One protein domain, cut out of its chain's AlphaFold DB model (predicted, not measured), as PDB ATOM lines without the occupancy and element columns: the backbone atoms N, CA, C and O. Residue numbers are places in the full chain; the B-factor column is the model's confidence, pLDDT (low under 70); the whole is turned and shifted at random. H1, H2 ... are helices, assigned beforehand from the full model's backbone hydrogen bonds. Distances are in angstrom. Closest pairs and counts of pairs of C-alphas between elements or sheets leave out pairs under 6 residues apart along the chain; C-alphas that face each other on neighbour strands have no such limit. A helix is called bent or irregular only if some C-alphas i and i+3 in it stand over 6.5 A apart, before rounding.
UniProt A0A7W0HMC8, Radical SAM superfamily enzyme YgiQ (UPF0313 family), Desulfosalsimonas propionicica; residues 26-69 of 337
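AT A GLANCE: This is residues 26 to 69 of the 337 residues of the protein "Radical SAM superfamily enzyme YgiQ (UPF0313 family)" of Desulfosalsimonas propionicica (UniProt A0A7W0HMC8). One long helix, H1, makes most of the length, and after its end the printed part folds back through a short link into a shorter helix, H2, like a hook. H2 slants across and packs on residues 44 to 48 of H1, while residues 31 to 36 and 38 to 43 of H1 stick out. The 44 printed residues, with two named helices, H1 then H2, and no named strand, are all helix in class. The whole is loose, with a radius of gyration of the C-alphas of 13.4 A and spans of 40 by 15 by 15 A.

HOW THE PARTS SIT: Look at H1, residues 31 to 49, where every O i to N i+4 pair is within hydrogen-bond range. In H2, residues 57 to 67, you find 5 of 7. H1 touches H2 with residues 44 to 48 alone; the closest C-alphas, of Tyr 48 and Leu 67, are 6.7 A apart. They run opposite ways at a steep tilt of 64 degrees.

IN THESE COORDINATES: Find C-alpha 31 at (127.715, 200.268, 129.957); from there H1 runs 26.6 A to C-alpha 49. H2 runs 15.8 A from C-alpha 57 to C-alpha 67 at (142.493, 213.960, 146.357). It is irregular, but only just: C-alphas 58 and 61 are 7.0 A apart.

THE WHOLE: The two C-alphas farthest apart, of Asp 26 and Asn 53, are 41.4 A apart. The printed part has no cut, its link is short, and no printed residue is under 70 in pLDDT.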
ATOM      1  N   ASP A  26     119.333 207.538 127.728       70.56
ATOM      2  CA  ASP A  26     119.756 207.333 129.108       70.56
ATOM      3  C   ASP A  26     121.238 206.946 129.094       70.56
ATOM      4  O   ASP A  26     121.599 205.797 128.838       70.56
ATOM      5  N   TYR A  27     122.114 207.919 129.326       71.19
ATOM      6  CA  TYR A  27     123.563 207.700 129.330       71.19
ATOM      7  C   TYR A  27     124.006 206.807 130.485       71.19
ATOM      8  O   TYR A  27     124.967 206.058 130.330       71.19
ATOM      9  N   PHE A  28     123.287 206.825 131.609       77.44
ATOM     10  CA  PHE A  28     123.577 205.950 132.743       77.44
ATOM     11  C   PHE A  28     123.148 204.503 132.474       77.44
ATOM     12  O   PHE A  28     123.642 203.586 133.124       77.44
ATOM     13  N   SER A  29     122.311 204.264 131.457       81.62
ATOM     14  CA  SER A  29     122.078 202.914 130.930       81.62
ATOM     15  C   SER A  29     123.203 202.406 130.018       81.62
ATOM     16  O   SER A  29     123.275 201.205 129.758       81.62
ATOM     17  N   ASN A  30     124.095 203.280 129.526       84.12
ATOM     18  CA  ASN A  30     125.188 202.885 128.639       84.12
ATOM     19  C   ASN A  30     126.332 202.237 129.449       84.12
ATOM     20  O   ASN A  30     126.986 202.925 130.240       84.12
ATOM     21  N   PRO A  31     126.662 200.951 129.211       90.44
ATOM     22  CA  PRO A  31     127.715 200.268 129.957       90.44
ATOM     23  C   PRO A  31     129.090 200.930 129.826       90.44
ATOM     24  O   PRO A  31     129.865 200.905 130.774       90.44
ATOM     25  N   ALA A  32     129.405 201.549 128.683       90.44
ATOM     26  CA  ALA A  32     130.683 202.234 128.491       90.44
ATOM     27  C   ALA A  32     130.812 203.465 129.402       90.44
ATOM     28  O   ALA A  32     131.867 203.676 129.996       90.44
ATOM     29  N   VAL A  33     129.728 204.233 129.560       86.88
ATOM     30  CA  VAL A  33     129.678 205.396 130.460       86.88
ATOM     31  C   VAL A  33     129.800 204.939 131.912       86.88
ATOM     32  O   VAL A  33     130.637 205.453 132.648       86.88
ATOM     33  N   MET A  34     129.036 203.919 132.315       89.81
ATOM     34  CA  MET A  34     129.101 203.387 133.679       89.81
ATOM     35  C   MET A  34     130.471 202.788 134.014       89.81
ATOM     36  O   MET A  34     130.982 203.003 135.111       89.81
ATOM     37  N   ASN A  35     131.107 202.105 133.060       93.44
ATOM     38  CA  ASN A  35     132.469 201.603 133.223       93.44
ATOM     39  C   ASN A  35     133.480 202.746 133.381       93.44
ATOM     40  O   ASN A  35     134.382 202.634 134.206       93.44
ATOM     41  N   ALA A  36     133.330 203.848 132.639       91.44
ATOM     42  CA  ALA A  36     134.192 205.020 132.784       91.44
ATOM     43  C   ALA A  36     134.037 205.682 134.166       91.44
ATOM     44  O   ALA A  36     135.038 205.971 134.821       91.44
ATOM     45  N   LEU A  37     132.802 205.850 134.655       88.88
ATOM     46  CA  LEU A  37     132.528 206.371 136.004       88.88
ATOM     47  C   LEU A  37     133.082 205.447 137.104       88.88
ATOM     48  O   LEU A  37     133.664 205.911 138.089       88.88
ATOM     49  N   GLY A  38     132.952 204.130 136.919       91.62
ATOM     50  CA  GLY A  38     133.547 203.132 137.807       91.62
ATOM     51  C   GLY A  38     135.076 203.193 137.812       91.62
ATOM     52  O   GLY A  38     135.687 203.186 138.879       91.62
ATOM     53  N   ALA A  39     135.700 203.327 136.639       94.19
ATOM     54  CA  ALA A  39     137.148 203.468 136.507       94.19
ATOM     55  C   ALA A  39     137.669 204.748 137.177       94.19
ATOM     56  O   ALA A  39     138.711 204.706 137.827       94.19
ATOM     57  N   TRP A  40     136.934 205.860 137.082       90.19
ATOM     58  CA  TRP A  40     137.259 207.093 137.803       90.19
ATOM     59  C   TRP A  40     137.226 206.897 139.323       90.19
ATOM     60  O   TRP A  40     138.178 207.248 140.020       90.19
ATOM     61  N   SER A  41     136.165 206.268 139.833       90.00
ATOM     62  CA  SER A  41     136.019 205.981 141.266       90.00
ATOM     63  C   SER A  41     137.144 205.071 141.777       90.00
ATOM     64  O   SER A  41     137.714 205.314 142.842       90.00
ATOM     65  N   GLN A  42     137.511 204.052 140.992       92.56
ATOM     66  CA  GLN A  42     138.626 203.162 141.310       92.56
ATOM     67  C   GLN A  42     139.967 203.901 141.285       92.56
ATOM     68  O   GLN A  42     140.759 203.740 142.209       92.56
ATOM     69  N   LEU A  43     140.209 204.749 140.279       91.19
ATOM     70  CA  LEU A  43     141.419 205.567 140.198       91.19
ATOM     71  C   LEU A  43     141.564 206.456 141.435       91.19
ATOM     72  O   LEU A  43     142.644 206.518 142.018       91.19
ATOM     73  N   TYR A  44     140.487 207.116 141.862       91.06
ATOM     74  CA  TYR A  44     140.503 207.929 143.075       91.06
ATOM     75  C   TYR A  44     140.888 207.092 144.307       91.06
ATOM     76  O   TYR A  44     141.776 207.482 145.069       91.06
ATOM     77  N   ALA A  45     140.281 205.912 144.480       90.88
ATOM     78  CA  ALA A  45     140.593 205.004 145.586       90.88
ATOM     79  C   ALA A  45     142.056 204.520 145.554       90.88
ATOM     80  O   ALA A  45     142.732 204.509 146.586       90.88
ATOM     81  N   ASP A  46     142.568 204.178 144.371       92.25
ATOM     82  CA  ASP A  46     143.952 203.746 144.176       92.25
ATOM     83  C   ASP A  46     144.941 204.866 144.522       92.25
ATOM     84  O   ASP A  46     145.948 204.623 145.193       92.25
ATOM     85  N   LEU A  47     144.649 206.103 144.103       92.12
ATOM     86  CA  LEU A  47     145.454 207.278 144.434       92.12
ATOM     87  C   LEU A  47     145.432 207.574 145.938       92.12
ATOM     88  O   LEU A  47     146.477 207.890 146.505       92.12
ATOM     89  N   TYR A  48     144.271 207.436 146.582       90.56
ATOM     90  CA  TYR A  48     144.100 207.680 148.014       90.56
ATOM     91  C   TYR A  48     144.880 206.672 148.870       90.56
ATOM     92  O   TYR A  48     145.521 207.045 149.854       90.56
ATOM     93  N   MET A  49     144.862 205.392 148.485       91.69
ATOM     94  CA  MET A  49     145.541 204.313 149.214       91.69
ATOM     95  C   MET A  49     147.043 204.220 148.910       91.69
ATOM     96  O   MET A  49     147.792 203.575 149.651       91.69
ATOM     97  N   ALA A  50     147.507 204.826 147.819       89.94
ATOM     98  CA  ALA A  50     148.902 204.757 147.421       89.94
ATOM     99  C   ALA A  50     149.820 205.548 148.381       89.94
ATOM    100  O   ALA A  50     149.553 206.706 148.714       89.94
ATOM    101  N   PRO A  51     150.972 204.979 148.783       84.50
ATOM    102  CA  PRO A  51     151.967 205.707 149.563       84.50
ATOM    103  C   PRO A  51     152.453 206.964 148.825       84.50
ATOM    104  O   PRO A  51     152.865 206.883 147.669       84.50
ATOM    105  N   LYS A  52     152.491 208.127 149.496       76.69
ATOM    106  CA  LYS A  52     152.890 209.414 148.876       76.69
ATOM    107  C   LYS A  52     154.276 209.387 148.210       76.69
ATOM    108  O   LYS A  52     154.529 210.129 147.262       76.69
ATOM    109  N   ASN A  53     155.184 208.537 148.691       80.56
ATOM    110  CA  ASN A  53     156.525 208.352 148.127       80.56
ATOM    111  C   ASN A  53     156.545 207.536 146.820       80.56
ATOM    112  O   ASN A  53     157.559 207.569 146.126       80.56
ATOM    113  N   ARG A  54     155.448 206.854 146.460       85.69
ATOM    114  CA  ARG A  54     155.290 206.115 145.196       85.69
ATOM    115  C   ARG A  54     155.132 207.045 143.991       85.69
ATOM    116  O   ARG A  54     155.436 206.654 142.869       85.69
ATOM    117  N   PHE A  55     154.673 208.275 144.215       87.69
ATOM    118  CA  PHE A  55     154.458 209.241 143.147       87.69
ATOM    119  C   PHE A  55     155.728 210.019 142.816       87.69
ATOM    120  O   PHE A  55     156.449 210.498 143.706       87.69
ATOM    121  N   HIS A  56     155.954 210.194 141.514       89.06
ATOM    122  CA  HIS A  56     156.982 211.079 140.984       89.06
ATOM    123  C   HIS A  56     156.767 212.505 141.511       89.06
ATOM    124  O   HIS A  56     155.631 212.970 141.587       89.06
ATOM    125  N   SER A  57     157.844 213.216 141.856       86.00
ATOM    126  CA  SER A  57     157.774 214.544 142.493       86.00
ATOM    127  C   SER A  57     156.888 215.531 141.727       86.00
ATOM    128  O   SER A  57     156.052 216.188 142.335       86.00
ATOM    129  N   LYS A  58     157.003 215.548 140.393       86.88
ATOM    130  CA  LYS A  58     156.193 216.390 139.493       86.88
ATOM    131  C   LYS A  58     154.682 216.113 139.528       86.88
ATOM    132  O   LYS A  58     153.915 216.991 139.173       86.88
ATOM    133  N   ALA A  59     154.249 214.914 139.924       89.12
ATOM    134  CA  ALA A  59     152.834 214.532 139.941       89.12
ATOM    135  C   ALA A  59     152.187 214.681 141.326       89.12
ATOM    136  O   ALA A  59     150.968 214.612 141.444       89.12
ATOM    137  N   ARG A  60     152.984 214.871 142.388       88.44
ATOM    138  CA  ARG A  60     152.472 214.907 143.767       88.44
ATOM    139  C   ARG A  60     151.509 216.059 144.010       88.44
ATOM    140  O   ARG A  60     150.539 215.864 144.728       88.44
ATOM    141  N   GLU A  61     151.786 217.223 143.429       88.00
ATOM    142  CA  GLU A  61     150.918 218.393 143.562       88.00
ATOM    143  C   GLU A  61     149.568 218.145 142.889       88.00
ATOM    144  O   GLU A  61     148.539 218.254 143.544       88.00
ATOM    145  N   LEU A  62     149.575 217.689 141.631       89.69
ATOM    146  CA  LEU A  62     148.354 217.336 140.905       89.69
ATOM    147  C   LEU A  62     147.531 216.269 141.641       89.69
ATOM    148  O   LEU A  62     146.328 216.426 141.807       89.69
ATOM    149  N   ILE A  63     148.173 215.191 142.100       91.12
ATOM    150  CA  ILE A  63     147.485 214.122 142.837       91.12
ATOM    151  C   ILE A  63     146.918 214.654 144.154       91.12
ATOM    152  O   ILE A  63     145.797 214.299 144.506       91.12
ATOM    153  N   GLY A  64     147.652 215.520 144.858       89.50
ATOM    154  CA  GLY A  64     147.139 216.228 146.031       89.50
ATOM    155  C   GLY A  64     145.859 216.993 145.703       89.50
ATOM    156  O   GLY A  64     144.831 216.737 146.319       89.50
ATOM    157  N   SER A  65     145.887 217.821 144.656       88.69
ATOM    158  CA  SER A  65     144.716 218.574 144.195       88.69
ATOM    159  C   SER A  65     143.530 217.677 143.831       88.69
ATOM    160  O   SER A  65     142.397 218.006 144.169       88.69
ATOM    161  N   ILE A  66     143.761 216.534 143.176       89.81
ATOM    162  CA  ILE A  66     142.699 215.562 142.868       89.81
ATOM    163  C   ILE A  66     142.098 215.003 144.163       89.81
ATOM    164  O   ILE A  66     140.880 214.995 144.327       89.81
ATOM    165  N   LEU A  67     142.941 214.560 145.099       90.56
ATOM    166  CA  LEU A  67     142.493 213.960 146.357       90.56
ATOM    167  C   LEU A  67     141.751 214.960 147.256       90.56
ATOM    168  O   LEU A  67     140.792 214.571 147.926       90.56
ATOM    169  N   ASP A  68     142.127 216.236 147.208       90.31
ATOM    170  CA  ASP A  68     141.470 217.317 147.946       90.31
ATOM    171  C   ASP A  68     140.065 217.655 147.401       90.31
ATOM    172  O   ASP A  68     139.299 218.340 148.075       90.31
ATOM    173  N   ASN A  69     139.677 217.147 146.222       89.12
ATOM    174  CA  ASN A  69     138.367 217.372 145.595       89.12
ATOM    175  C   ASN A  69     137.509 216.092 145.545       89.12
ATOM    176  O   ASN A  69     137.014 215.697 144.492       89.12
TER     177      ASN A  69